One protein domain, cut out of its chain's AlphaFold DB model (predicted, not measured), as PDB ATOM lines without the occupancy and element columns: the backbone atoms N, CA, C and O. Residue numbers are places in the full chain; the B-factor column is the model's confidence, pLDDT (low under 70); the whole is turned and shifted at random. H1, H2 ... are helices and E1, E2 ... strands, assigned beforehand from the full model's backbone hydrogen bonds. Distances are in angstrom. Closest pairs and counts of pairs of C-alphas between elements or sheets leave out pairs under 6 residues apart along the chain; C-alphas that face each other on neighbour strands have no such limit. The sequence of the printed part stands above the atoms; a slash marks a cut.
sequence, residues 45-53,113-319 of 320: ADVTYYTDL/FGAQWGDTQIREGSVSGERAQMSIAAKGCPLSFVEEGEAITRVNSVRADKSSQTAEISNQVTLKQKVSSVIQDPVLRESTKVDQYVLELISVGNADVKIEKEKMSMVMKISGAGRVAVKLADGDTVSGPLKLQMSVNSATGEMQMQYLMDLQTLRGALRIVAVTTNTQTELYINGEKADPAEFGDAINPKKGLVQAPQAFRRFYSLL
ATOM      1  N   ALA A  45     153.383  94.153 149.782       82.94
ATOM      2  CA  ALA A  45     152.293  94.823 149.077       82.94
ATOM      3  C   ALA A  45     150.923  94.501 149.701       82.94
ATOM      4  O   ALA A  45     150.140  95.418 149.939       82.94
ATOM      5  N   ASP A  46     150.657  93.235 150.046       83.62
ATOM      6  CA  ASP A  46     149.409  92.836 150.717       83.62
ATOM      7  C   ASP A  46     149.322  93.428 152.133       83.62
ATOM      8  O   ASP A  46     148.295  93.987 152.514       83.62
ATOM      9  N   VAL A  47     150.429  93.406 152.889       82.00
ATOM     10  CA  VAL A  47     150.519  94.069 154.203       82.00
ATOM     11  C   VAL A  47     150.211  95.569 154.088       82.00
ATOM     12  O   VAL A  47     149.461  96.107 154.907       82.00
ATOM     13  N   THR A  48     150.736  96.243 153.060       80.56
ATOM     14  CA  THR A  48     150.446  97.663 152.788       80.56
ATOM     15  C   THR A  48     148.972  97.870 152.431       80.56
ATOM     16  O   THR A  48     148.331  98.760 152.988       80.56
ATOM     17  N   TYR A  49     148.396  97.006 151.589       81.31
ATOM     18  CA  TYR A  49     146.982  97.038 151.205       81.31
ATOM     19  C   TYR A  49     146.039  96.969 152.418       81.31
ATOM     20  O   TYR A  49     145.215  97.868 152.592       81.31
ATOM     21  N   TYR A  50     146.184  95.975 153.305       78.06
ATOM     22  CA  TYR A  50     145.342  95.883 154.512       78.06
ATOM     23  C   TYR A  50     145.588  97.048 155.486       78.06
ATOM     24  O   TYR A  50     144.664  97.506 156.165       78.06
ATOM     25  N   THR A  51     146.819  97.563 155.539       76.31
ATOM     26  CA  THR A  51     147.181  98.722 156.366       76.31
ATOM     27  C   THR A  51     146.472  99.992 155.891       76.31
ATOM     28  O   THR A  51     145.880 100.710 156.701       76.31
ATOM     29  N   ASP A  52     146.472 100.269 154.588       76.75
ATOM     30  CA  ASP A  52     145.851 101.471 154.025       76.75
ATOM     31  C   ASP A  52     144.320 101.364 153.950       76.75
ATOM     32  O   ASP A  52     143.623 102.348 154.214       76.75
ATOM     33  N   LEU A  53     143.787 100.155 153.738       76.94
ATOM     34  CA  LEU A  53     142.375  99.817 153.935       76.94
ATOM     35  C   LEU A  53     141.902 100.192 155.351       76.94
ATOM     36  O   LEU A  53     140.900 100.889 155.516       76.94
ATOM     37  N   PHE A 113     120.638  99.360 179.536       57.22
ATOM     38  CA  PHE A 113     121.018  99.862 180.847       57.22
ATOM     39  C   PHE A 113     121.965  98.857 181.509       57.22
ATOM     40  O   PHE A 113     121.732  97.651 181.427       57.22
ATOM     41  N   GLY A 114     123.022  99.352 182.161       60.19
ATOM     42  CA  GLY A 114     123.981  98.512 182.878       60.19
ATOM     43  C   GLY A 114     123.287  97.706 183.975       60.19
ATOM     44  O   GLY A 114     122.799  98.271 184.955       60.19
ATOM     45  N   ALA A 115     123.222  96.388 183.806       60.56
ATOM     46  CA  ALA A 115     122.632  95.473 184.770       60.56
ATOM     47  C   ALA A 115     123.707  95.032 185.770       60.56
ATOM     48  O   ALA A 115     124.471  94.099 185.505       60.56
ATOM     49  N   GLN A 116     123.774  95.727 186.907       70.12
ATOM     50  CA  GLN A 116     124.625  95.353 188.037       70.12
ATOM     51  C   GLN A 116     123.982  94.237 188.871       70.12
ATOM     52  O   GLN A 116     122.768  94.218 189.081       70.12
ATOM     53  N   TRP A 117     124.800  93.302 189.352       75.69
ATOM     54  CA  TRP A 117     124.375  92.161 190.164       75.69
ATOM     55  C   TRP A 117     125.468  91.724 191.148       75.69
ATOM     56  O   TRP A 117     126.643  92.053 190.988       75.69
ATOM     57  N   GLY A 118     125.076  90.934 192.151       80.50
ATOM     58  CA  GLY A 118     125.980  90.402 193.172       80.50
ATOM     59  C   GLY A 118     126.254  91.379 194.317       80.50
ATOM     60  O   GLY A 118     125.445  92.258 194.610       80.50
ATOM     61  N   ASP A 119     127.378  91.183 194.997       76.62
ATOM     62  CA  ASP A 119     127.773  91.926 196.192       76.62
ATOM     63  C   ASP A 119     128.747  93.061 195.848       76.62
ATOM     64  O   ASP A 119     129.862  92.830 195.371       76.62
ATOM     65  N   THR A 120     128.312  94.295 196.090       67.12
ATOM     66  CA  THR A 120     129.088  95.521 195.851       67.12
ATOM     67  C   THR A 120     129.965  95.924 197.040       67.12
ATOM     68  O   THR A 120     130.701  96.906 196.946       67.12
ATOM     69  N   GLN A 121     129.928  95.189 198.159       67.19
ATOM     70  CA  GLN A 121     130.808  95.438 199.301       67.19
ATOM     71  C   GLN A 121     132.208  94.858 199.065       67.19
ATOM     72  O   GLN A 121     132.368  93.720 198.619       67.19
ATOM     73  N   ILE A 122     133.242  95.621 199.429       66.25
ATOM     74  CA  ILE A 122     134.636  95.164 199.378       66.25
ATOM     75  C   ILE A 122     134.917  94.319 200.627       66.25
ATOM     76  O   ILE A 122     135.259  94.846 201.686       66.25
ATOM     77  N   ARG A 123     134.737  93.001 200.511       75.75
ATOM     78  CA  ARG A 123     135.014  92.011 201.561       75.75
ATOM     79  C   ARG A 123     135.457  90.695 200.936       75.75
ATOM     80  O   ARG A 123     135.037  90.372 199.832       75.75
ATOM     81  N   GLU A 124     136.297  89.944 201.637       80.94
ATOM     82  CA  GLU A 124     136.838  88.673 201.145       80.94
ATOM     83  C   GLU A 124     135.730  87.707 200.689       80.94
ATOM     84  O   GLU A 124     134.745  87.492 201.396       80.94
ATOM     85  N   GLY A 125     135.872  87.170 199.473       79.25
ATOM     86  CA  GLY A 125     134.888  86.296 198.837       79.25
ATOM     87  C   GLY A 125     133.715  87.002 198.145       79.25
ATOM     88  O   GLY A 125     132.912  86.308 197.519       79.25
ATOM     89  N   SER A 126     133.588  88.337 198.203       77.94
ATOM     90  CA  SER A 126     132.508  89.029 197.486       77.94
ATOM     91  C   SER A 126     132.684  88.936 195.968       77.94
ATOM     92  O   SER A 126     133.800  88.937 195.439       77.94
ATOM     93  N   VAL A 127     131.563  88.816 195.256       79.81
ATOM     94  CA  VAL A 127     131.510  88.774 193.791       79.81
ATOM     95  C   VAL A 127     130.368  89.659 193.317       79.81
ATOM     96  O   VAL A 127     129.220  89.455 193.714       79.81
ATOM     97  N   SER A 128     130.679  90.592 192.428       71.81
ATOM     98  CA  SER A 128     129.719  91.414 191.691       71.81
ATOM     99  C   SER A 128     130.016  91.369 190.197       71.81
ATOM    100  O   SER A 128     131.101  90.980 189.762       71.81
ATOM    101  N   GLY A 129     129.048  91.770 189.384       65.44
ATOM    102  CA  GLY A 129     129.261  91.962 187.961       65.44
ATOM    103  C   GLY A 129     128.342  93.021 187.381       65.44
ATOM    104  O   GLY A 129     127.319  93.375 187.964       65.44
ATOM    105  N   GLU A 130     128.718  93.512 186.210       62.94
ATOM    106  CA  GLU A 130     127.944  94.455 185.415       62.94
ATOM    107  C   GLU A 130     127.872  93.946 183.977       62.94
ATOM    108  O   GLU A 130     128.881  93.542 183.392       62.94
ATOM    109  N   ARG A 131     126.665  93.949 183.407       64.50
ATOM    110  CA  ARG A 131     126.433  93.639 181.993       64.50
ATOM    111  C   ARG A 131     125.891  94.862 181.276       64.50
ATOM    112  O   ARG A 131     124.895  95.434 181.712       64.50
ATOM    113  N   ALA A 132     126.508  95.207 180.156       64.81
ATOM    114  CA  ALA A 132     126.066  96.263 179.261       64.81
ATOM    115  C   ALA A 132     125.948  95.726 177.829       64.81
ATOM    116  O   ALA A 132     126.660  94.809 177.422       64.81
ATOM    117  N   GLN A 133     125.050  96.324 177.057       68.50
ATOM    118  CA  GLN A 133     124.900  96.073 175.629       68.50
ATOM    119  C   GLN A 133     124.524  97.393 174.942       68.50
ATOM    120  O   GLN A 133     123.900  98.270 175.539       68.50
ATOM    121  N   MET A 134     124.882  97.548 173.678       67.75
ATOM    122  CA  MET A 134     124.321  98.571 172.800       67.75
ATOM    123  C   MET A 134     124.018  97.918 171.462       67.75
ATOM    124  O   MET A 134     124.872  97.215 170.922       67.75
ATOM    125  N   SER A 135     122.844  98.189 170.896       70.62
ATOM    126  CA  SER A 135     122.564  97.842 169.505       70.62
ATOM    127  C   SER A 135     122.061  99.032 168.693       70.62
ATOM    128  O   SER A 135     121.390  99.938 169.187       70.62
ATOM    129  N   ILE A 136     122.430  99.027 167.417       69.75
ATOM    130  CA  ILE A 136     121.999  99.958 166.377       69.75
ATOM    131  C   ILE A 136     121.455  99.065 165.272       69.75
ATOM    132  O   ILE A 136     122.222  98.458 164.524       69.75
ATOM    133  N   ALA A 137     120.137  98.891 165.250       62.22
ATOM    134  CA  ALA A 137     119.490  97.796 164.530       62.22
ATOM    135  C   ALA A 137     118.157  98.233 163.901       62.22
ATOM    136  O   ALA A 137     117.147  97.543 164.017       62.22
ATOM    137  N   ALA A 138     118.154  99.394 163.237       61.28
ATOM    138  CA  ALA A 138     116.963  99.970 162.612       61.28
ATOM    139  C   ALA A 138     116.935  99.779 161.088       61.28
ATOM    140  O   ALA A 138     117.965  99.796 160.404       61.28
ATOM    141  N   LYS A 139     115.728  99.666 160.523       62.09
ATOM    142  CA  LYS A 139     115.509  99.584 159.073       62.09
ATOM    143  C   LYS A 139     115.890 100.909 158.402       62.09
ATOM    144  O   LYS A 139     115.192 101.903 158.563       62.09
ATOM    145  N   GLY A 140     116.961 100.900 157.608       67.62
ATOM    146  CA  GLY A 140     117.491 102.091 156.925       67.62
ATOM    147  C   GLY A 140     118.763 102.672 157.552       67.62
ATOM    148  O   GLY A 140     119.374 103.558 156.956       67.62
ATOM    149  N   CYS A 141     119.216 102.140 158.694       82.44
ATOM    150  CA  CYS A 141     120.531 102.469 159.237       82.44
ATOM    151  C   CYS A 141     121.651 102.195 158.217       82.44
ATOM    152  O   CYS A 141     121.668 101.116 157.622       82.44
ATOM    153  N   PRO A 142     122.643 103.093 158.063       82.50
ATOM    154  CA  PRO A 142     123.791 102.845 157.194       82.50
ATOM    155  C   PRO A 142     124.776 101.816 157.774       82.50
ATOM    156  O   PRO A 142     125.530 101.200 157.022       82.50
ATOM    157  N   LEU A 143     124.751 101.610 159.097       80.06
ATOM    158  CA  LEU A 143     125.514 100.605 159.840       80.06
ATOM    159  C   LEU A 143     124.564  99.848 160.774       80.06
ATOM    160  O   LEU A 143     123.795 100.480 161.493       80.06
ATOM    161  N   SER A 144     124.662  98.521 160.808       81.88
ATOM    162  CA  SER A 144     124.177  97.725 161.938       81.88
ATOM    163  C   SER A 144     125.335  97.500 162.905       81.88
ATOM    164  O   SER A 144     126.460  97.234 162.470       81.88
ATOM    165  N   PHE A 145     125.082  97.630 164.204       77.75
ATOM    166  CA  PHE A 145     126.102  97.512 165.244       77.75
ATOM    167  C   PHE A 145     125.538  96.815 166.479       77.75
ATOM    168  O   PHE A 145     124.428  97.126 166.906       77.75
ATOM    169  N   VAL A 146     126.320  95.920 167.077       75.38
ATOM    170  CA  VAL A 146     126.074  95.349 168.405       75.38
ATOM    171  C   VAL A 146     127.389  95.332 169.175       75.38
ATOM    172  O   VAL A 146     128.390  94.816 168.678       75.38
ATOM    173  N   GLU A 147     127.376  95.862 170.392       72.38
ATOM    174  CA  GLU A 147     128.438  95.690 171.381       72.38
ATOM    175  C   GLU A 147     127.846  95.093 172.656       72.38
ATOM    176  O   GLU A 147     126.816  95.551 173.139       72.38
ATOM    177  N   GLU A 148     128.501  94.067 173.186       70.00
ATOM    178  CA  GLU A 148     128.151  93.345 174.406       70.00
ATOM    179  C   GLU A 148     129.369  93.342 175.329       70.00
ATOM    180  O   GLU A 148     130.477  93.013 174.900       70.00
ATOM    181  N   GLY A 149     129.166  93.699 176.596       68.19
ATOM    182  CA  GLY A 149     130.203  93.737 177.620       68.19
ATOM    183  C   GLY A 149     129.724  93.100 178.922       68.19
ATOM    184  O   GLY A 149     128.643  93.410 179.419       68.19
ATOM    185  N   GLU A 150     130.546  92.228 179.499       64.00
ATOM    186  CA  GLU A 150     130.365  91.706 180.854       64.00
ATOM    187  C   GLU A 150     131.657  91.915 181.647       64.00
ATOM    188  O   GLU A 150     132.694  91.348 181.305       64.00
ATOM    189  N   ALA A 151     131.577  92.694 182.724       66.00
ATOM    190  CA  ALA A 151     132.613  92.783 183.742       66.00
ATOM    191  C   ALA A 151     132.187  91.958 184.965       66.00
ATOM    192  O   ALA A 151     131.054  92.073 185.429       66.00
ATOM    193  N   ILE A 152     133.088  91.132 185.498       63.34
ATOM    194  CA  ILE A 152     132.877  90.354 186.727       63.34
ATOM    195  C   ILE A 152     134.043  90.633 187.668       63.34
ATOM    196  O   ILE A 152     135.186  90.337 187.321       63.34
ATOM    197  N   THR A 153     133.748  91.150 188.856       66.12
ATOM    198  CA  THR A 153     134.720  91.459 189.909       66.12
ATOM    199  C   THR A 153     134.560  90.476 191.066       66.12
ATOM    200  O   THR A 153     133.456  90.248 191.551       66.12
ATOM    201  N   ARG A 154     135.672  89.920 191.544       68.56
ATOM    202  CA  ARG A 154     135.776  89.092 192.752       68.56
ATOM    203  C   ARG A 154     136.796  89.710 193.697       68.56
ATOM    204  O   ARG A 154     137.885  90.048 193.248       68.56
ATOM    205  N   VAL A 155     136.499  89.797 194.986       71.31
ATOM    206  CA  VAL A 155     137.488  90.122 196.025       71.31
ATOM    207  C   VAL A 155     138.081  88.810 196.544       71.31
ATOM    208  O   VAL A 155     137.379  87.997 197.142       71.31
ATOM    209  N   ASN A 156     139.367  88.578 196.280       72.56
ATOM    210  CA  ASN A 156     140.069  87.339 196.628       72.56
ATOM    211  C   ASN A 156     140.549  87.337 198.084       72.56
ATOM    212  O   ASN A 156     140.462  86.303 198.733       72.56
ATOM    213  N   SER A 157     141.068  88.463 198.588       77.44
ATOM    214  CA  SER A 157     141.395  88.622 200.011       77.44
ATOM    215  C   SER A 157     141.458  90.078 200.471       77.44
ATOM    216  O   SER A 157     141.732  90.981 199.676       77.44
ATOM    217  N   VAL A 158     141.212  90.302 201.767       75.69
ATOM    218  CA  VAL A 158     141.356  91.617 202.420       75.69
ATOM    219  C   VAL A 158     142.070  91.454 203.761       75.69
ATOM    220  O   VAL A 158     141.514  90.915 204.716       75.69
ATOM    221  N   ARG A 159     143.297  91.972 203.863       80.50
ATOM    222  CA  ARG A 159     144.102  91.965 205.093       80.50
ATOM    223  C   ARG A 159     144.305  93.389 205.594       80.50
ATOM    224  O   ARG A 159     144.617  94.285 204.816       80.50
ATOM    225  N   ALA A 160     144.163  93.596 206.899       76.88
ATOM    226  CA  ALA A 160     144.390  94.890 207.538       76.88
ATOM    227  C   ALA A 160     145.143  94.703 208.860       76.88
ATOM    228  O   ALA A 160     144.564  94.272 209.861       76.88
ATOM    229  N   ASP A 161     146.430  95.042 208.869       73.31
ATOM    230  CA  ASP A 161     147.243  95.047 210.080       73.31
ATOM    231  C   ASP A 161     147.118  96.395 210.801       73.31
ATOM    232  O   ASP A 161     147.707  97.416 210.425       73.31
ATOM    233  N   LYS A 162     146.356  96.367 211.897       64.00
ATOM    234  CA  LYS A 162     146.125  97.516 212.780       64.00
ATOM    235  C   LYS A 162     147.381  97.968 213.537       64.00
ATOM    236  O   LYS A 162     147.374  99.081 214.053       64.00
ATOM    237  N   SER A 163     148.432  97.144 213.617       68.62
ATOM    238  CA  SER A 163     149.681  97.487 214.309       68.62
ATOM    239  C   SER A 163     150.650  98.289 213.430       68.62
ATOM    240  O   SER A 163     151.250  99.250 213.910       68.62
ATOM    241  N   SER A 164     150.752  97.971 212.133       60.22
ATOM    242  CA  SER A 164     151.601  98.710 211.185       60.22
ATOM    243  C   SER A 164     150.887  99.813 210.395       60.22
ATOM    244  O   SER A 164     151.575 100.634 209.789       60.22
ATOM    245  N   GLN A 165     149.547  99.873 210.423       66.12
ATOM    246  CA  GLN A 165     148.714 100.674 209.503       66.12
ATOM    247  C   GLN A 165     148.879 100.257 208.030       66.12
ATOM    248  O   GLN A 165     148.887 101.101 207.129       66.12
ATOM    249  N   THR A 166     149.009  98.947 207.799       63.38
ATOM    250  CA  THR A 166     149.093  98.352 206.459       63.38
ATOM    251  C   THR A 166     147.769  97.691 206.089       63.38
ATOM    252  O   THR A 166     147.220  96.924 206.880       63.38
ATOM    253  N   ALA A 167     147.277  97.934 204.874       74.00
ATOM    254  CA  ALA A 167     146.173  97.180 204.287       74.00
ATOM    255  C   ALA A 167     146.577  96.592 202.929       74.00
ATOM    256  O   ALA A 167     147.209  97.266 202.117       74.00
ATOM    257  N   GLU A 168     146.192  95.343 202.685       72.75
ATOM    258  CA  GLU A 168     146.417  94.607 201.440       72.75
ATOM    259  C   GLU A 168     145.069  94.097 200.920       72.75
ATOM    260  O   GLU A 168     144.303  93.474 201.659       72.75
ATOM    261  N   ILE A 169     144.767  94.375 199.653       69.81
ATOM    262  CA  ILE A 169     143.533  93.953 198.982       69.81
ATOM    263  C   ILE A 169     143.923  93.220 197.704       69.81
ATOM    264  O   ILE A 169     144.601  93.799 196.854       69.81
ATOM    265  N   SER A 170     143.464  91.980 197.545       69.19
ATOM    266  CA  SER A 170     143.623  91.215 196.309       69.19
ATOM    267  C   SER A 170     142.257  90.903 195.699       69.19
ATOM    268  O   SER A 170     141.357  90.463 196.408       69.19
ATOM    269  N   ASN A 171     142.089  91.117 194.391       66.00
ATOM    270  CA  ASN A 171     140.825  90.945 193.650       66.00
ATOM    271  C   ASN A 171     141.055  90.158 192.342       66.00
ATOM    272  O   ASN A 171     142.158  89.707 192.047       66.00
ATOM    273  N   GLN A 172     140.025  90.018 191.516       65.38
ATOM    274  CA  GLN A 172     140.098  89.567 190.129       65.38
ATOM    275  C   GLN A 172     138.962  90.217 189.335       65.38
ATOM    276  O   GLN A 172     137.833  90.272 189.808       65.38
ATOM    277  N   VAL A 173     139.259  90.699 188.132       60.19
ATOM    278  CA  VAL A 173     138.326  91.297 187.175       60.19
ATOM    279  C   VAL A 173     138.412  90.509 185.871       60.19
ATOM    280  O   VAL A 173     139.447  90.496 185.204       60.19
ATOM    281  N   THR A 174     137.321  89.847 185.494       64.75
ATOM    282  CA  THR A 174     137.153  89.262 184.156       64.75
ATOM    283  C   THR A 174     136.326  90.215 183.308       64.75
ATOM    284  O   THR A 174     135.204  90.544 183.690       64.75
ATOM    285  N   LEU A 175     136.850  90.621 182.154       61.06
ATOM    286  CA  LEU A 175     136.111  91.342 181.124       61.06
ATOM    287  C   LEU A 175     135.869  90.407 179.938       61.06
ATOM    288  O   LEU A 175     136.802  89.820 179.390       61.06
ATOM    289  N   LYS A 176     134.617  90.302 179.506       69.56
ATOM    290  CA  LYS A 176     134.235  89.718 178.217       69.56
ATOM    291  C   LYS A 176     133.660  90.833 177.363       69.56
ATOM    292  O   LYS A 176     132.846  91.613 177.853       69.56
ATOM    293  N   GLN A 177     134.065  90.899 176.103       65.12
ATOM    294  CA  GLN A 177     133.591  91.912 175.172       65.12
ATOM    295  C   GLN A 177     133.408  91.313 173.782       65.12
ATOM    296  O   GLN A 177     134.269  90.587 173.280       65.12
ATOM    297  N   LYS A 178     132.284  91.632 173.151       73.62
ATOM    298  CA  LYS A 178     131.951  91.212 171.795       73.62
ATOM    299  C   LYS A 178     131.438  92.411 171.020       73.62
ATOM    300  O   LYS A 178     130.527  93.096 171.470       73.62
ATOM    301  N   VAL A 179     132.022  92.657 169.855       72.69
ATOM    302  CA  VAL A 179     131.627  93.728 168.938       72.69
ATOM    303  C   VAL A 179     131.345  93.111 167.576       72.69
ATOM    304  O   VAL A 179     132.161  92.358 167.051       72.69
ATOM    305  N   SER A 180     130.194  93.434 166.998       81.19
ATOM    306  CA  SER A 180     129.776  92.999 165.669       81.19
ATOM    307  C   SER A 180     129.195  94.180 164.901       81.19
ATOM    308  O   SER A 180     128.154  94.721 165.270       81.19
ATOM    309  N   SER A 181     129.842  94.545 163.800       80.94
ATOM    310  CA  SER A 181     129.455  95.648 162.919       80.94
ATOM    311  C   SER A 181     129.197  95.112 161.515       80.94
ATOM    312  O   SER A 181     130.026  94.385 160.973       80.94
ATOM    313  N   VAL A 182     128.092  95.505 160.886       84.94
ATOM    314  CA  VAL A 182     127.803  95.209 159.474       84.94
ATOM    315  C   VAL A 182     127.491  96.518 158.767       84.94
ATOM    316  O   VAL A 182     126.553  97.223 159.147       84.94
ATOM    317  N   ILE A 183     128.255  96.849 157.729       82.62
ATOM    318  CA  ILE A 183     127.963  98.015 156.895       82.62
ATOM    319  C   ILE A 183     126.738  97.669 156.043       82.62
ATOM    320  O   ILE A 183     126.702  96.619 155.406       82.62
ATOM    321  N   GLN A 184     125.709  98.514 156.056       84.19
ATOM    322  CA  GLN A 184     124.448  98.279 155.334       84.19
ATOM    323  C   GLN A 184     124.321  99.160 154.089       84.19
ATOM    324  O   GLN A 184     123.783  98.717 153.078       84.19
ATOM    325  N   ASP A 185     124.846 100.385 154.146       83.81
ATOM    326  CA  ASP A 185     124.846 101.336 153.032       83.81
ATOM    327  C   ASP A 185     125.820 100.876 151.919       83.81
ATOM    328  O   ASP A 185     127.024 100.754 152.183       83.81
ATOM    329  N   PRO A 186     125.355 100.613 150.679       84.50
ATOM    330  CA  PRO A 186     126.221 100.125 149.602       84.50
ATOM    331  C   PRO A 186     127.357 101.090 149.241       84.50
ATOM    332  O   PRO A 186     128.452 100.636 148.918       84.50
ATOM    333  N   VAL A 187     127.137 102.405 149.357       84.81
ATOM    334  CA  VAL A 187     128.159 103.422 149.044       84.81
ATOM    335  C   VAL A 187     129.262 103.418 150.106       84.81
ATOM    336  O   VAL A 187     130.438 103.626 149.797       84.81
ATOM    337  N   LEU A 188     128.920 103.101 151.361       81.38
ATOM    338  CA  LEU A 188     129.915 102.879 152.412       81.38
ATOM    339  C   LEU A 188     130.689 101.578 152.194       81.38
ATOM    340  O   LEU A 188     131.910 101.589 152.341       81.38
ATOM    341  N   ARG A 189     130.038 100.474 151.793       83.75
ATOM    342  CA  ARG A 189     130.757  99.235 151.429       83.75
ATOM    343  C   ARG A 189     131.718  99.472 150.268       83.75
ATOM    344  O   ARG A 189     132.862  99.037 150.322       83.75
ATOM    345  N   GLU A 190     131.293 100.202 149.240       82.12
ATOM    346  CA  GLU A 190     132.144 100.478 148.084       82.12
ATOM    347  C   GLU A 190     133.338 101.378 148.433       82.12
ATOM    348  O   GLU A 190     134.445 101.114 147.962       82.12
ATOM    349  N   SER A 191     133.151 102.399 149.270       79.19
ATOM    350  CA  SER A 191     134.232 103.316 149.673       79.19
ATOM    351  C   SER A 191     135.173 102.746 150.743       79.19
ATOM    352  O   SER A 191     136.332 103.152 150.802       79.19
ATOM    353  N   THR A 192     134.719 101.787 151.559       78.94
ATOM    354  CA  THR A 192     135.523 101.177 152.642       78.94
ATOM    355  C   THR A 192     136.007  99.754 152.362       78.94
ATOM    356  O   THR A 192     136.844  99.255 153.105       78.94
ATOM    357  N   LYS A 193     135.474  99.092 151.327       83.31
ATOM    358  CA  LYS A 193     135.707  97.681 150.953       83.31
ATOM    359  C   LYS A 193     135.479  96.654 152.078       83.31
ATOM    360  O   LYS A 193     135.994  95.542 151.989       83.31
ATOM    361  N   VAL A 194     134.670  96.974 153.090       78.94
ATOM    362  CA  VAL A 194     134.272  96.051 154.173       78.94
ATOM    363  C   VAL A 194     132.769  95.779 154.136       78.94
ATOM    364  O   VAL A 194     131.963  96.700 154.026       78.94
ATOM    365  N   ASP A 195     132.400  94.508 154.299       83.19
ATOM    366  CA  ASP A 195     131.020  94.084 154.563       83.19
ATOM    367  C   ASP A 195     130.736  94.067 156.074       83.19
ATOM    368  O   ASP A 195     129.736  94.613 156.549       83.19
ATOM    369  N   GLN A 196     131.619  93.408 156.832       81.50
ATOM    370  CA  GLN A 196     131.400  93.042 158.231       81.50
ATOM    371  C   GLN A 196     132.707  93.043 159.033       81.50
ATOM    372  O   GLN A 196     133.757  92.633 158.543       81.50
ATOM    373  N   TYR A 197     132.612  93.436 160.299       77.44
ATOM    374  CA  TYR A 197     133.665  93.364 161.308       77.44
ATOM    375  C   TYR A 197     133.125  92.643 162.548       77.44
ATOM    376  O   TYR A 197     132.033  92.956 163.020       77.44
ATOM    377  N   VAL A 198     133.890  91.700 163.092       71.94
ATOM    378  CA  VAL A 198     133.609  91.014 164.355       71.94
ATOM    379  C   VAL A 198     134.884  90.947 165.190       71.94
ATOM    380  O   VAL A 198     135.952  90.565 164.706       71.94
ATOM    381  N   LEU A 199     134.751  91.271 166.470       70.25
ATOM    382  CA  LEU A 199     135.763  91.087 167.499       70.25
ATOM    383  C   LEU A 199     135.125  90.377 168.691       70.25
ATOM    384  O   LEU A 199     134.076  90.791 169.179       70.25
ATOM    385  N   GLU A 200     135.798  89.351 169.194       66.19
ATOM    386  CA  GLU A 200     135.456  88.679 170.446       66.19
ATOM    387  C   GLU A 200     136.712  88.658 171.323       66.19
ATOM    388  O   GLU A 200     137.770  88.211 170.883       66.19
ATOM    389  N   LEU A 201     136.615  89.175 172.548       65.50
ATOM    390  CA  LEU A 201     137.718  89.327 173.496       65.50
ATOM    391  C   LEU A 201     137.291  88.834 174.879       65.50
ATOM    392  O   LEU A 201     136.222  89.186 175.377       65.50
ATOM    393  N   ILE A 202     138.170  88.079 175.530       66.69
ATOM    394  CA  ILE A 202     138.098  87.787 176.960       66.69
ATOM    395  C   ILE A 202     139.444  88.170 177.575       66.69
ATOM    396  O   ILE A 202     140.497  87.719 177.120       66.69
ATOM    397  N   SER A 203     139.424  89.001 178.613       60.97
ATOM    398  CA  SER A 203     140.604  89.352 179.399       60.97
ATOM    399  C   SER A 203     140.364  89.166 180.893       60.97
ATOM    400  O   SER A 203     139.246  89.272 181.396       60.97
ATOM    401  N   VAL A 204     141.441  88.846 181.604       63.25
ATOM    402  CA  VAL A 204     141.468  88.663 183.053       63.25
ATOM    403  C   VAL A 204     142.594  89.525 183.608       63.25
ATOM    404  O   VAL A 204     143.770  89.303 183.314       63.25
ATOM    405  N   GLY A 205     142.230  90.514 184.418       61.50
ATOM    406  CA  GLY A 205     143.144  91.159 185.353       61.50
ATOM    407  C   GLY A 205     142.938  90.550 186.730       61.50
ATOM    408  O   GLY A 205     141.833  90.594 187.257       61.50
ATOM    409  N   ASN A 206     143.967  89.989 187.351       56.56
ATOM    410  CA  ASN A 206     143.915  89.759 188.804       56.56
ATOM    411  C   ASN A 206     144.137  91.104 189.519       56.56
ATOM    412  O   ASN A 206     144.578  92.012 188.841       56.56
ATOM    413  N   ALA A 207     143.941  91.274 190.835       59.66
ATOM    414  CA  ALA A 207     144.339  92.486 191.577       59.66
ATOM    415  C   ALA A 207     145.184  92.279 192.826       59.66
ATOM    416  O   ALA A 207     144.888  91.341 193.537       59.66
ATOM    417  N   ASP A 208     146.117  93.203 193.107       62.75
ATOM    418  CA  ASP A 208     146.860  93.377 194.361       62.75
ATOM    419  C   ASP A 208     147.100  94.883 194.601       62.75
ATOM    420  O   ASP A 208     147.716  95.580 193.788       62.75
ATOM    421  N   VAL A 209     146.620  95.400 195.726       66.06
ATOM    422  CA  VAL A 209     146.796  96.794 196.153       66.06
ATOM    423  C   VAL A 209     147.313  96.798 197.581       66.06
ATOM    424  O   VAL A 209     146.726  96.145 198.445       66.06
ATOM    425  N   LYS A 210     148.376  97.561 197.839       69.88
ATOM    426  CA  LYS A 210     148.932  97.764 199.178       69.88
ATOM    427  C   LYS A 210     148.822  99.228 199.584       69.88
ATOM    428  O   LYS A 210     149.114 100.123 198.792       69.88
ATOM    429  N   ILE A 211     148.408  99.467 200.821       68.75
ATOM    430  CA  ILE A 211     148.266 100.789 201.429       68.75
ATOM    431  C   ILE A 211     149.106 100.805 202.706       68.75
ATOM    432  O   ILE A 211     148.889  99.985 203.592       68.75
ATOM    433  N   GLU A 212     150.046 101.742 202.803       75.38
ATOM    434  CA  GLU A 212     150.921 101.953 203.961       75.38
ATOM    435  C   GLU A 212     150.997 103.453 204.256       75.38
ATOM    436  O   GLU A 212     151.540 104.199 203.442       75.38
ATOM    437  N   LYS A 213     150.498 103.902 205.418       62.34
ATOM    438  CA  LYS A 213     150.757 105.254 205.972       62.34
ATOM    439  C   LYS A 213     150.718 106.378 204.913       62.34
ATOM    440  O   LYS A 213     151.729 107.013 204.620       62.34
ATOM    441  N   GLU A 214     149.536 106.567 204.320       63.22
ATOM    442  CA  GLU A 214     149.216 107.540 203.251       63.22
ATOM    443  C   GLU A 214     149.779 107.249 201.840       63.22
ATOM    444  O   GLU A 214     149.433 107.951 200.888       63.22
ATOM    445  N   LYS A 215     150.575 106.189 201.650       65.38
ATOM    446  CA  LYS A 215     151.032 105.724 200.328       65.38
ATOM    447  C   LYS A 215     150.213 104.523 199.852       65.38
ATOM    448  O   LYS A 215     149.882 103.644 200.644       65.38
ATOM    449  N   MET A 216     149.942 104.458 198.549       64.50
ATOM    450  CA  MET A 216     149.353 103.289 197.885       64.50
ATOM    451  C   MET A 216     150.263 102.805 196.750       64.50
ATOM    452  O   MET A 216     150.758 103.615 195.962       64.50
ATOM    453  N   SER A 217     150.436 101.490 196.639       69.31
ATOM    454  CA  SER A 217     151.053 100.811 195.496       69.31
ATOM    455  C   SER A 217     150.125  99.729 194.922       69.31
ATOM    456  O   SER A 217     149.272  99.179 195.617       69.31
ATOM    457  N   MET A 218     150.269  99.457 193.626       68.81
ATOM    458  CA  MET A 218     149.476  98.496 192.851       68.81
ATOM    459  C   MET A 218     150.385  97.846 191.797       68.81
ATOM    460  O   MET A 218     151.191  98.548 191.179       68.81
ATOM    461  N   VAL A 219     150.276  96.527 191.591       68.00
ATOM    462  CA  VAL A 219     151.192  95.756 190.720       68.00
ATOM    463  C   VAL A 219     150.404  94.939 189.697       68.00
ATOM    464  O   VAL A 219     150.200  93.737 189.831       68.00
ATOM    465  N   MET A 220     149.935  95.615 188.653       66.44
ATOM    466  CA  MET A 220     149.030  95.065 187.658       66.44
ATOM    467  C   MET A 220     149.621  93.989 186.767       66.44
ATOM    468  O   MET A 220     150.736  94.126 186.278       66.44
ATOM    469  N   LYS A 221     148.809  92.949 186.535       68.88
ATOM    470  CA  LYS A 221     148.979  91.907 185.523       68.88
ATOM    471  C   LYS A 221     147.615  91.649 184.877       68.88
ATOM    472  O   LYS A 221     146.663  91.291 185.569       68.88
ATOM    473  N   ILE A 222     147.529  91.835 183.564       69.38
ATOM    474  CA  ILE A 222     146.364  91.519 182.732       69.38
ATOM    475  C   ILE A 222     146.815  90.556 181.637       69.38
ATOM    476  O   ILE A 222     147.815  90.805 180.961       69.38
ATOM    477  N   SER A 223     146.051  89.489 181.429       76.56
ATOM    478  CA  SER A 223     146.143  88.624 180.253       76.56
ATOM    479  C   SER A 223     144.837  88.677 179.462       76.56
ATOM    480  O   SER A 223     143.770  88.967 180.003       76.56
ATOM    481  N   GLY A 224     144.898  88.427 178.157       76.94
ATOM    482  CA  GLY A 224     143.713  88.383 177.310       76.94
ATOM    483  C   GLY A 224     143.915  87.547 176.057       76.94
ATOM    484  O   GLY A 224     145.020  87.455 175.522       76.94
ATOM    485  N   ALA A 225     142.827  86.942 175.597       79.06
ATOM    486  CA  ALA A 225     142.759  86.143 174.386       79.06
ATOM    487  C   ALA A 225     141.425  86.398 173.673       79.06
ATOM    488  O   ALA A 225     140.422  86.751 174.293       79.06
ATOM    489  N   GLY A 226     141.403  86.228 172.358       81.06
ATOM    490  CA  GLY A 226     140.209  86.504 171.569       81.06
ATOM    491  C   GLY A 226     140.380  86.162 170.099       81.06
ATOM    492  O   GLY A 226     141.366  85.532 169.710       81.06
ATOM    493  N   ARG A 227     139.437  86.616 169.274       77.88
ATOM    494  CA  ARG A 227     139.441  86.443 167.821       77.88
ATOM    495  C   ARG A 227     139.001  87.726 167.122       77.88
ATOM    496  O   ARG A 227     138.025  88.354 167.526       77.88
ATOM    497  N   VAL A 228     139.684  88.066 166.033       77.25
ATOM    498  CA  VAL A 228     139.242  89.070 165.055       77.25
ATOM    499  C   VAL A 228     138.705  88.340 163.822       77.25
ATOM    500  O   VAL A 228     139.238  87.294 163.446       77.25
ATOM    501  N   ALA A 229     137.667  88.877 163.184       79.25
ATOM    502  CA  ALA A 229     137.254  88.500 161.835       79.25
ATOM    503  C   ALA A 229     136.687  89.718 161.086       79.25
ATOM    504  O   ALA A 229     135.735  90.343 161.545       79.25
ATOM    505  N   VAL A 230     137.245  90.047 159.923       81.69
ATOM    506  CA  VAL A 230     136.777  91.130 159.047       81.69
ATOM    507  C   VAL A 230     136.507  90.547 157.669       81.69
ATOM    508  O   VAL A 230     137.409  89.974 157.064       81.69
ATOM    509  N   LYS A 231     135.279  90.684 157.168       84.12
ATOM    510  CA  LYS A 231     134.907  90.258 155.816       84.12
ATOM    511  C   LYS A 231     135.008  91.444 154.860       84.12
ATOM    512  O   LYS A 231     134.377  92.482 155.091       84.12
ATOM    513  N   LEU A 232     135.770  91.267 153.788       83.50
ATOM    514  CA  LEU A 232     135.977  92.272 152.755       83.50
ATOM    515  C   LEU A 232     134.982  92.114 151.600       83.50
ATOM    516  O   LEU A 232     134.451  91.034 151.335       83.50
ATOM    517  N   ALA A 233     134.738  93.220 150.901       79.94
ATOM    518  CA  ALA A 233     133.815  93.292 149.769       79.94
ATOM    519  C   ALA A 233     134.361  92.627 148.485       79.94
ATOM    520  O   ALA A 233     133.602  92.429 147.541       79.94
ATOM    521  N   ASP A 234     135.652  92.268 148.440       81.25
ATOM    522  CA  ASP A 234     136.243  91.424 147.388       81.25
ATOM    523  C   ASP A 234     136.073  89.912 147.661       81.25
ATOM    524  O   ASP A 234     136.461  89.087 146.837       81.25
ATOM    525  N   GLY A 235     135.456  89.549 148.793       81.88
ATOM    526  CA  GLY A 235     135.212  88.169 149.215       81.88
ATOM    527  C   GLY A 235     136.262  87.601 150.174       81.88
ATOM    528  O   GLY A 235     136.026  86.535 150.744       81.88
ATOM    529  N   ASP A 236     137.378  88.299 150.404       83.25
ATOM    530  CA  ASP A 236     138.386  87.887 151.381       83.25
ATOM    531  C   ASP A 236     137.868  87.999 152.830       83.25
ATOM    532  O   ASP A 236     136.901  88.705 153.139       83.25
ATOM    533  N   THR A 237     138.494  87.267 153.750       86.62
ATOM    534  CA  THR A 237     138.176  87.320 155.182       86.62
ATOM    535  C   THR A 237     139.449  87.301 156.013       86.62
ATOM    536  O   THR A 237     140.136  86.289 156.113       86.62
ATOM    537  N   VAL A 238     139.714  88.427 156.669       83.44
ATOM    538  CA  VAL A 238     140.855  88.641 157.554       83.44
ATOM    539  C   VAL A 238     140.496  88.188 158.957       83.44
ATOM    540  O   VAL A 238     139.769  88.885 159.664       83.44
ATOM    541  N   SER A 239     140.960  87.008 159.373       84.19
ATOM    542  CA  SER A 239     140.556  86.441 160.665       84.19
ATOM    543  C   SER A 239     141.644  85.644 161.373       84.19
ATOM    544  O   SER A 239     142.520  85.066 160.738       84.19
ATOM    545  N   GLY A 240     141.591  85.607 162.704       80.38
ATOM    546  CA  GLY A 240     142.556  84.859 163.506       80.38
ATOM    547  C   GLY A 240     142.545  85.217 164.993       80.38
ATOM    548  O   GLY A 240     141.824  86.135 165.405       80.38
ATOM    549  N   PRO A 241     143.294  84.472 165.825       84.12
ATOM    550  CA  PRO A 241     143.425  84.758 167.245       84.12
ATOM    551  C   PRO A 241     144.198  86.053 167.525       84.12
ATOM    552  O   PRO A 241     145.121  86.439 166.804       84.12
ATOM    553  N   LEU A 242     143.854  86.673 168.651       80.75
ATOM    554  CA  LEU A 242     144.623  87.739 169.292       80.75
ATOM    555  C   LEU A 242     145.040  87.296 170.704       80.75
ATOM    556  O   LEU A 242     144.294  86.576 171.375       80.75
ATOM    557  N   LYS A 243     146.198  87.763 171.179       83.06
ATOM    558  CA  LYS A 243     146.635  87.659 172.579       83.06
ATOM    559  C   LYS A 243     147.140  89.011 173.088       83.06
ATOM    560  O   LYS A 243     147.782  89.765 172.358       83.06
ATOM    561  N   LEU A 244     146.889  89.280 174.364       79.75
ATOM    562  CA  LEU A 244     147.346  90.457 175.100       79.75
ATOM    563  C   LEU A 244     147.986  90.013 176.419       79.75
ATOM    564  O   LEU A 244     147.430  89.177 177.131       79.75
ATOM    565  N   GLN A 245     149.115  90.618 176.769       80.19
ATOM    566  CA  GLN A 245     149.644  90.649 178.130       80.19
ATOM    567  C   GLN A 245     150.048  92.086 178.475       80.19
ATOM    568  O   GLN A 245     150.601  92.805 177.643       80.19
ATOM    569  N   MET A 246     149.769  92.522 179.700       75.94
ATOM    570  CA  MET A 246     150.196  93.825 180.206       75.94
ATOM    571  C   MET A 246     150.544  93.731 181.689       75.94
ATOM    572  O   MET A 246     149.808  93.110 182.457       75.94
ATOM    573  N   SER A 247     151.622  94.394 182.100       74.69
ATOM    574  CA  SER A 247     151.960  94.627 183.500       74.69
ATOM    575  C   SER A 247     152.176  96.115 183.794       74.69
ATOM    576  O   SER A 247     152.609  96.865 182.919       74.69
ATOM    577  N   VAL A 248     151.835  96.556 185.012       72.62
ATOM    578  CA  VAL A 248     152.010  97.951 185.467       72.62
ATOM    579  C   VAL A 248     152.314  97.997 186.967       72.62
ATOM    580  O   VAL A 248     151.455  97.662 187.775       72.62
ATOM    581  N   ASN A 249     153.488  98.468 187.371       73.50
ATOM    582  CA  ASN A 249     153.848  98.705 188.769       73.50
ATOM    583  C   ASN A 249     153.748 100.207 189.075       73.50
ATOM    584  O   ASN A 249     154.528 101.012 188.567       73.50
ATOM    585  N   SER A 250     152.794 100.612 189.919       70.50
ATOM    586  CA  SER A 250     152.571 102.033 190.218       70.50
ATOM    587  C   SER A 250     153.643 102.660 191.119       70.50
ATOM    588  O   SER A 250     153.716 103.886 191.184       70.50
ATOM    589  N   ALA A 251     154.453 101.853 191.815       71.56
ATOM    590  CA  ALA A 251     155.485 102.334 192.736       71.56
ATOM    591  C   ALA A 251     156.808 102.654 192.022       71.56
ATOM    592  O   ALA A 251     157.433 103.670 192.317       71.56
ATOM    593  N   THR A 252     157.216 101.819 191.062       79.12
ATOM    594  CA  THR A 252     158.376 102.078 190.189       79.12
ATOM    595  C   THR A 252     158.000 102.884 188.945       79.12
ATOM    596  O   THR A 252     158.860 103.488 188.307       79.12
ATOM    597  N   GLY A 253     156.712 102.900 188.590       70.56
ATOM    598  CA  GLY A 253     156.212 103.441 187.331       70.56
ATOM    599  C   GLY A 253     156.472 102.529 186.131       70.56
ATOM    600  O   GLY A 253     156.260 102.969 185.004       70.56
ATOM    601  N   GLU A 254     156.959 101.303 186.335       75.56
ATOM    602  CA  GLU A 254     157.232 100.338 185.264       75.56
ATOM    603  C   GLU A 254     155.943  99.843 184.608       75.56
ATOM    604  O   GLU A 254     154.957  99.531 185.271       75.56
ATOM    605  N   MET A 255     155.969  99.736 183.287       75.56
ATOM    606  CA  MET A 255     154.889  99.233 182.458       75.56
ATOM    607  C   MET A 255     155.493  98.386 181.344       75.56
ATOM    608  O   MET A 255     156.458  98.802 180.698       75.56
ATOM    609  N   GLN A 256     154.902  97.222 181.095       80.62
ATOM    610  CA  GLN A 256     155.199  96.396 179.931       80.62
ATOM    611  C   GLN A 256     153.890  95.996 179.254       80.62
ATOM    612  O   GLN A 256     152.911  95.667 179.918       80.62
ATOM    613  N   MET A 257     153.868  96.002 177.925       79.69
ATOM    614  CA  MET A 257     152.739  95.517 177.136       79.69
ATOM    615  C   MET A 257     153.255  94.653 175.989       79.69
ATOM    616  O   MET A 257     154.171  95.051 175.267       79.69
ATOM    617  N   GLN A 258     152.646  93.486 175.814       82.50
ATOM    618  CA  GLN A 258     152.870  92.584 174.693       82.50
ATOM    619  C   GLN A 258     151.534  92.274 174.020       82.50
ATOM    620  O   GLN A 258     150.549  91.929 174.673       82.50
ATOM    621  N   TYR A 259     151.496  92.410 172.700       82.19
ATOM    622  CA  TYR A 259     150.318  92.148 171.886       82.19
ATOM    623  C   TYR A 259     150.704  91.300 170.674       82.19
ATOM    624  O   TYR A 259     151.749  91.521 170.063       82.19
ATOM    625  N   LEU A 260     149.867  90.317 170.357       85.31
ATOM    626  CA  LEU A 260     150.042  89.368 169.263       85.31
ATOM    627  C   LEU A 260     148.713  89.242 168.521       85.31
ATOM    628  O   LEU A 260     147.672  89.036 169.145       85.31
ATOM    629  N   MET A 261     148.759  89.313 167.198       85.19
ATOM    630  CA  MET A 261     147.633  89.001 166.322       85.19
ATOM    631  C   MET A 261     148.143  88.102 165.194       85.19
ATOM    632  O   MET A 261     149.057  88.498 164.474       85.19
ATOM    633  N   ASP A 262     147.563  86.908 165.058       84.69
ATOM    634  CA  ASP A 262     147.942  85.914 164.046       84.69
ATOM    635  C   ASP A 262     146.788  85.720 163.060       84.69
ATOM    636  O   ASP A 262     145.915  84.877 163.250       84.69
ATOM    637  N   LEU A 263     146.767  86.534 162.007       84.50
ATOM    638  CA  LEU A 263     145.708  86.551 161.001       84.50
ATOM    639  C   LEU A 263     145.983  85.581 159.848       84.50
ATOM    640  O   LEU A 263     147.126  85.373 159.441       84.50
ATOM    641  N   GLN A 264     144.903  85.052 159.279       85.81
ATOM    642  CA  GLN A 264     144.844  84.289 158.036       85.81
ATOM    643  C   GLN A 264     143.864  84.974 157.073       85.81
ATOM    644  O   GLN A 264     142.857  85.540 157.508       85.81
ATOM    645  N   THR A 265     144.171  84.918 155.777       84.75
ATOM    646  CA  THR A 265     143.402  85.504 154.664       84.75
ATOM    647  C   THR A 265     143.585  84.643 153.406       84.75
ATOM    648  O   THR A 265     144.472  83.784 153.371       84.75
ATOM    649  N   LEU A 266     142.844  84.922 152.329       85.12
ATOM    650  CA  LEU A 266     143.100  84.327 151.009       85.12
ATOM    651  C   LEU A 266     144.443  84.769 150.388       85.12
ATOM    652  O   LEU A 266     144.953  84.094 149.498       85.12
ATOM    653  N   ARG A 267     145.030  85.875 150.866       84.00
ATOM    654  CA  ARG A 267     146.321  86.438 150.420       84.00
ATOM    655  C   ARG A 267     147.516  85.962 151.257       84.00
ATOM    656  O   ARG A 267     148.649  86.367 151.007       84.00
ATOM    657  N   GLY A 268     147.276  85.109 152.256       87.94
ATOM    658  CA  GLY A 268     148.292  84.556 153.151       87.94
ATOM    659  C   GLY A 268     148.090  84.928 154.621       87.94
ATOM    660  O   GLY A 268     147.028  85.395 155.041       87.94
ATOM    661  N   ALA A 269     149.136  84.691 155.407       89.06
ATOM    662  CA  ALA A 269     149.172  84.878 156.850       89.06
ATOM    663  C   ALA A 269     149.862  86.192 157.250       89.06
ATOM    664  O   ALA A 269     150.852  86.610 156.641       89.06
ATOM    665  N   LEU A 270     149.365  86.813 158.318       86.38
ATOM    666  CA  LEU A 270     149.891  88.057 158.871       86.38
ATOM    667  C   LEU A 270     150.029  87.942 160.389       86.38
ATOM    668  O   LEU A 270     149.039  88.013 161.115       86.38
ATOM    669  N   ARG A 271     151.270  87.789 160.856       87.56
ATOM    670  CA  ARG A 271     151.623  87.917 162.271       87.56
ATOM    671  C   ARG A 271     152.010  89.354 162.570       87.56
ATOM    672  O   ARG A 271     152.907  89.898 161.929       87.56
ATOM    673  N   ILE A 272     151.393  89.924 163.596       85.62
ATOM    674  CA  ILE A 272     151.755  91.217 164.173       85.62
ATOM    675  C   ILE A 272     152.152  90.981 165.628       85.62
ATOM    676  O   ILE A 272     151.339  90.488 166.410       85.62
ATOM    677  N   VAL A 273     153.376  91.356 165.999       87.06
ATOM    678  CA  VAL A 273     153.849  91.363 167.391       87.06
ATOM    679  C   VAL A 273     154.239  92.783 167.771       87.06
ATOM    680  O   VAL A 273     155.103  93.393 167.148       87.06
ATOM    681  N   ALA A 274     153.622  93.303 168.824       84.94
ATOM    682  CA  ALA A 274     153.962  94.584 169.419       84.94
ATOM    683  C   ALA A 274     154.491  94.365 170.840       84.94
ATOM    684  O   ALA A 274     153.817  93.752 171.669       84.94
ATOM    685  N   VAL A 275     155.683  94.888 171.127       85.38
ATOM    686  CA  VAL A 275     156.322  94.837 172.450       85.38
ATOM    687  C   VAL A 275     156.620  96.258 172.901       85.38
ATOM    688  O   VAL A 275     157.138  97.074 172.137       85.38
ATOM    689  N   THR A 276     156.277  96.575 174.148       79.69
ATOM    690  CA  THR A 276     156.395  97.944 174.649       79.69
ATOM    691  C   THR A 276     156.764  98.025 176.117       79.69
ATOM    692  O   THR A 276     156.348  97.185 176.913       79.69
ATOM    693  N   THR A 277     157.502  99.078 176.459       79.94
ATOM    694  CA  THR A 277     157.905  99.452 177.817       79.94
ATOM    695  C   THR A 277     157.688 100.955 178.047       79.94
ATOM    696  O   THR A 277     157.263 101.676 177.141       79.94
ATOM    697  N   ASN A 278     158.044 101.456 179.233       71.94
ATOM    698  CA  ASN A 278     158.113 102.893 179.550       71.94
ATOM    699  C   ASN A 278     158.873 103.746 178.520       71.94
ATOM    700  O   ASN A 278     158.562 104.922 178.343       71.94
ATOM    701  N   THR A 279     159.925 103.186 177.921       74.50
ATOM    702  CA  THR A 279     160.946 103.931 177.167       74.50
ATOM    703  C   THR A 279     160.980 103.566 175.688       74.50
ATOM    704  O   THR A 279     161.295 104.414 174.851       74.50
ATOM    705  N   GLN A 280     160.650 102.318 175.351       78.25
ATOM    706  CA  GLN A 280     160.827 101.750 174.020       78.25
ATOM    707  C   GLN A 280     159.542 101.101 173.521       78.25
ATOM    708  O   GLN A 280     158.674 100.677 174.282       78.25
ATOM    709  N   THR A 281     159.411 101.047 172.201       80.75
ATOM    710  CA  THR A 281     158.281 100.421 171.528       80.75
ATOM    711  C   THR A 281     158.754  99.814 170.237       80.75
ATOM    712  O   THR A 281     159.437 100.481 169.459       80.75
ATOM    713  N   GLU A 282     158.371  98.569 170.021       84.81
ATOM    714  CA  GLU A 282     158.815  97.769 168.898       84.81
ATOM    715  C   GLU A 282     157.598  97.113 168.263       84.81
ATOM    716  O   GLU A 282     156.758  96.526 168.950       84.81
ATOM    717  N   LEU A 283     157.500  97.258 166.947       84.12
ATOM    718  CA  LEU A 283     156.501  96.610 166.123       84.12
ATOM    719  C   LEU A 283     157.225  95.634 165.204       84.12
ATOM    720  O   LEU A 283     158.253  95.969 164.616       84.12
ATOM    721  N   TYR A 284     156.672  94.438 165.080       86.62
ATOM    722  CA  TYR A 284     157.154  93.404 164.188       86.62
ATOM    723  C   TYR A 284     155.996  92.875 163.361       86.62
ATOM    724  O   TYR A 284     154.908  92.621 163.887       86.62
ATOM    725  N   ILE A 285     156.242  92.705 162.068       85.81
ATOM    726  CA  ILE A 285     155.272  92.199 161.108       85.81
ATOM    727  C   ILE A 285     155.939  91.052 160.353       85.81
ATOM    728  O   ILE A 285     157.008  91.222 159.775       85.81
ATOM    729  N   ASN A 286     155.335  89.865 160.393       88.25
ATOM    730  CA  ASN A 286     155.859  88.651 159.755       88.25
ATOM    731  C   ASN A 286     157.342  88.354 160.085       88.25
ATOM    732  O   ASN A 286     158.084  87.879 159.232       88.25
ATOM    733  N   GLY A 287     157.767  88.615 161.327       86.56
ATOM    734  CA  GLY A 287     159.140  88.402 161.804       86.56
ATOM    735  C   GLY A 287     160.095  89.591 161.614       86.56
ATOM    736  O   GLY A 287     161.184  89.608 162.187       86.56
ATOM    737  N   GLU A 288     159.702  90.600 160.838       88.50
ATOM    738  CA  GLU A 288     160.545  91.741 160.465       88.50
ATOM    739  C   GLU A 288     160.181  92.980 161.294       88.50
ATOM    740  O   GLU A 288     159.006  93.250 161.546       88.50
ATOM    741  N   LYS A 289     161.187  93.736 161.757       87.88
ATOM    742  CA  LYS A 289     160.970  94.928 162.592       87.88
ATOM    743  C   LYS A 289     160.501  96.102 161.729       87.88
ATOM    744  O   LYS A 289     161.233  96.551 160.854       87.88
ATOM    745  N   ALA A 290     159.309  96.607 162.022       81.31
ATOM    746  CA  ALA A 290     158.640  97.691 161.311       81.31
ATOM    747  C   ALA A 290     158.755  99.024 162.073       81.31
ATOM    748  O   ALA A 290     158.819  99.019 163.308       81.31
ATOM    749  N   ASP A 291     158.719 100.168 161.378       77.19
ATOM    750  CA  ASP A 291     158.551 101.467 162.044       77.19
ATOM    751  C   ASP A 291     157.067 101.670 162.420       77.19
ATOM    752  O   ASP A 291     156.204 101.727 161.537       77.19
ATOM    753  N   PRO A 292     156.724 101.848 163.712       66.38
ATOM    754  CA  PRO A 292     155.368 102.198 164.136       66.38
ATOM    755  C   PRO A 292     154.782 103.477 163.491       66.38
ATOM    756  O   PRO A 292     153.594 103.753 163.672       66.38
ATOM    757  N   ALA A 293     155.569 104.298 162.789       66.94
ATOM    758  CA  ALA A 293     155.080 105.440 162.016       66.94
ATOM    759  C   ALA A 293     154.425 105.045 160.674       66.94
ATOM    760  O   ALA A 293     153.366 105.581 160.344       66.94
ATOM    761  N   GLU A 294     154.998 104.097 159.925       61.06
ATOM    762  CA  GLU A 294     154.566 103.721 158.561       61.06
ATOM    763  C   GLU A 294     153.170 103.071 158.554       61.06
ATOM    764  O   GLU A 294     152.291 103.376 157.735       61.06
ATOM    765  N   PHE A 295     152.939 102.223 159.556       56.91
ATOM    766  CA  PHE A 295     151.676 101.524 159.801       56.91
ATOM    767  C   PHE A 295     150.654 102.396 160.551       56.91
ATOM    768  O   PHE A 295     149.474 102.054 160.649       56.91
ATOM    769  N   GLY A 296     151.088 103.574 161.010       49.69
ATOM    770  CA  GLY A 296     150.266 104.578 161.668       49.69
ATOM    771  C   GLY A 296     149.706 104.153 163.027       49.69
ATOM    772  O   GLY A 296     149.972 103.081 163.567       49.69
ATOM    773  N   ASP A 297     148.874 105.030 163.586       46.09
ATOM    774  CA  ASP A 297     148.307 104.920 164.935       46.09
ATOM    775  C   ASP A 297     147.544 103.614 165.233       46.09
ATOM    776  O   ASP A 297     147.337 103.310 166.405       46.09
ATOM    777  N   ALA A 298     147.101 102.861 164.216       41.53
ATOM    778  CA  ALA A 298     146.381 101.596 164.396       41.53
ATOM    779  C   ALA A 298     147.256 100.493 165.005       41.53
ATOM    780  O   ALA A 298     146.774  99.714 165.824       41.53
ATOM    781  N   ILE A 299     148.525 100.426 164.589       45.25
ATOM    782  CA  ILE A 299     149.467  99.370 164.989       45.25
ATOM    783  C   ILE A 299     150.615  99.937 165.843       45.25
ATOM    784  O   ILE A 299     151.522  99.206 166.219       45.25
ATOM    785  N   ASN A 300     150.579 101.235 166.176       49.78
ATOM    786  CA  ASN A 300     151.599 101.927 166.964       49.78
ATOM    787  C   ASN A 300     151.301 101.878 168.480       49.78
ATOM    788  O   ASN A 300     150.469 102.656 168.968       49.78
ATOM    789  N   PRO A 301     152.010 101.048 169.271       48.16
ATOM    790  CA  PRO A 301     151.652 100.821 170.674       48.16
ATOM    791  C   PRO A 301     151.834 102.053 171.574       48.16
ATOM    792  O   PRO A 301     151.140 102.180 172.586       48.16
ATOM    793  N   LYS A 302     152.693 103.017 171.187       49.59
ATOM    794  CA  LYS A 302     152.937 104.252 171.966       49.59
ATOM    795  C   LYS A 302     151.640 105.001 172.281       49.59
ATOM    796  O   LYS A 302     151.531 105.625 173.335       49.59
ATOM    797  N   LYS A 303     150.643 104.943 171.391       47.88
ATOM    798  CA  LYS A 303     149.403 105.729 171.516       47.88
ATOM    799  C   LYS A 303     148.333 105.113 172.422       47.88
ATOM    800  O   LYS A 303     147.472 105.857 172.898       47.88
ATOM    801  N   GLY A 304     148.418 103.817 172.732       42.59
ATOM    802  CA  GLY A 304     147.653 103.226 173.837       42.59
ATOM    803  C   GLY A 304     148.256 103.603 175.194       42.59
ATOM    804  O   GLY A 304     147.562 104.051 176.105       42.59
ATOM    805  N   LEU A 305     149.581 103.509 175.302       37.47
ATOM    806  CA  LEU A 305     150.292 103.574 176.583       37.47
ATOM    807  C   LEU A 305     150.446 104.991 177.139       37.47
ATOM    808  O   LEU A 305     150.505 105.154 178.349       37.47
ATOM    809  N   VAL A 306     150.401 106.033 176.302       39.16
ATOM    810  CA  VAL A 306     150.280 107.425 176.783       39.16
ATOM    811  C   VAL A 306     148.978 107.648 177.574       39.16
ATOM    812  O   VAL A 306     148.926 108.532 178.428       39.16
ATOM    813  N   GLN A 307     147.933 106.846 177.337       40.59
ATOM    814  CA  GLN A 307     146.627 107.010 177.985       40.59
ATOM    815  C   GLN A 307     146.497 106.190 179.278       40.59
ATOM    816  O   GLN A 307     145.821 106.637 180.203       40.59
ATOM    817  N   ALA A 308     147.184 105.049 179.401       33.53
ATOM    818  CA  ALA A 308     147.075 104.179 180.577       33.53
ATOM    819  C   ALA A 308     147.467 104.872 181.911       33.53
ATOM    820  O   ALA A 308     146.647 104.864 182.832       33.53
ATOM    821  N   PRO A 309     148.615 105.575 182.050       32.66
ATOM    822  CA  PRO A 309     148.947 106.314 183.273       32.66
ATOM    823  C   PRO A 309     147.953 107.437 183.603       32.66
ATOM    824  O   PRO A 309     147.760 107.761 184.775       32.66
ATOM    825  N   GLN A 310     147.314 108.036 182.592       36.44
ATOM    826  CA  GLN A 310     146.284 109.061 182.783       36.44
ATOM    827  C   GLN A 310     144.970 108.432 183.273       36.44
ATOM    828  O   GLN A 310     144.372 108.950 184.216       36.44
ATOM    829  N   ALA A 311     144.566 107.293 182.704       33.72
ATOM    830  CA  ALA A 311     143.390 106.534 183.125       33.72
ATOM    831  C   ALA A 311     143.521 106.022 184.570       33.72
ATOM    832  O   ALA A 311     142.621 106.258 185.374       33.72
ATOM    833  N   PHE A 312     144.659 105.426 184.948       33.50
ATOM    834  CA  PHE A 312     144.886 104.971 186.328       33.50
ATOM    835  C   PHE A 312     144.900 106.128 187.341       33.50
ATOM    836  O   PHE A 312     144.326 106.006 188.422       33.50
ATOM    837  N   ARG A 313     145.471 107.290 186.983       31.95
ATOM    838  CA  ARG A 313     145.406 108.502 187.825       31.95
ATOM    839  C   ARG A 313     143.983 109.052 187.958       31.95
ATOM    840  O   ARG A 313     143.614 109.487 189.047       31.95
ATOM    841  N   ARG A 314     143.176 109.015 186.888       33.56
ATOM    842  CA  ARG A 314     141.759 109.420 186.932       33.56
ATOM    843  C   ARG A 314     140.917 108.462 187.768       33.56
ATOM    844  O   ARG A 314     140.156 108.930 188.608       33.56
ATOM    845  N   PHE A 315     141.114 107.152 187.627       28.62
ATOM    846  CA  PHE A 315     140.465 106.158 188.483       28.62
ATOM    847  C   PHE A 315     140.789 106.391 189.970       28.62
ATOM    848  O   PHE A 315     139.881 106.464 190.789       28.62
ATOM    849  N   TYR A 316     142.058 106.639 190.314       29.45
ATOM    850  CA  TYR A 316     142.447 106.975 191.690       29.45
ATOM    851  C   TYR A 316     141.797 108.274 192.211       29.45
ATOM    852  O   TYR A 316     141.497 108.379 193.395       29.45
ATOM    853  N   SER A 317     141.519 109.253 191.340       28.06
ATOM    854  CA  SER A 317     140.771 110.464 191.722       28.06
ATOM    855  C   SER A 317     139.260 110.262 191.910       28.06
ATOM    856  O   SER A 317     138.607 111.171 192.407       28.06
ATOM    857  N   LEU A 318     138.721 109.092 191.546       28.28
ATOM    858  CA  LEU A 318     137.338 108.670 191.817       28.28
ATOM    859  C   LEU A 318     137.224 107.774 193.069       28.28
ATOM    860  O   LEU A 318     136.127 107.353 193.420       28.28
ATOM    861  N   LEU A 319     138.349 107.492 193.740       27.28
ATOM    862  CA  LEU A 319     138.427 106.815 195.043       27.28
ATOM    863  C   LEU A 319     138.751 107.804 196.186       27.28
ATOM    864  O   LEU A 319     139.370 107.431 197.183       27.28
TER     865      LEU A 319
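AT A GLANCE: This is residues 45 to 53 and 113 to 319 of the 320 residues of an uncharacterized protein of Bdellovibrio bacteriovorus (UniProt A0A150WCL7). The model is one broad, twisted sheet of eleven strands, an open wall with its longest strands, E3 to E6, in the inner part and shorter ones toward both edges. The small helix H2 sits at one end of the long strands, between E4 and E5 along the chain, H1 sits near E9, and the closing stretch with H3 and H4 only grazes the sheet. The printed part has 216 residues, in the order H1 E1 E2 E3 E4 H2 E5 E6 E7 E8 E9 E10 E11 H3 H4; the sheet runs E1 to E11 in chain order, antiparallel throughout, and the class is mostly strand. It is only just loose, close to compact, with a radius of gyration of the C-alphas of 20.8 A, and elongated, spanning 68 by 44 by 25 A.

IN THESE COORDINATES: Find C-alpha 45 at (152.293, 94.823, 149.077); from there H1 runs to residue 53. After the cut come E1, residues 115 to 118, and E2, 127 to 136. E3, 143 to 161, spans 55.0 A from C-alpha 143 at (125.514, 100.605, 159.840); E4, 166 to 183, returns over 53.9 A. Next are H2, 186 to 192, E5, 194 to 212, of 52.8 A, and E6, 215 to 232, of 51.7 A, which bends by 51 degrees at residue 225. Then read E7, 237 to 249, E8, 255 to 265, E9, 268 to 277, E10, 281 to 285, E11, 288 to 290, H3, 302 to 305, and H4, 308 to 317, ending at C-alpha 317 (140.771, 110.464, 191.722).

HOW THE PARTS SIT: E1 to E4 form a meander, each strand the antiparallel neighbour of the one before, and E5 to E11 form another. In the hairpin E3 and E4, at 173 degrees, look for N 150 and O 176, 2.9 A. Between E4 and E5 you find N 175 and O 203, 2.9 A. At the edge strand E1, N 117 and O 129 of E2 are 2.9 A apart; at the edge strand E11, N 290 and O 283 of E10 are 2.9 A apart. H2 stands at the sheet's level; its closest C-alphas to E5 are Arg 189 and Asp 195, 6.0 A. H1 is on the sheet at a height of 6.9 A, over none of the strands. H3 and H4 meet only through their link. Every O i to N i+4 pair is within hydrogen-bond range in H1, H2 and H4; H3 is too short for one.

THE WHOLE: The farthest C-alphas, of Ser 163 and Val 187, are 69.0 A apart. Residues 54 to 112 are not printed, with 34.4 A between C-alphas 53 and 113. The link from E11 to H3 is long. Mean pLDDT of the printed part is 70.9; 87 residues are under 70, among them 292 to 319.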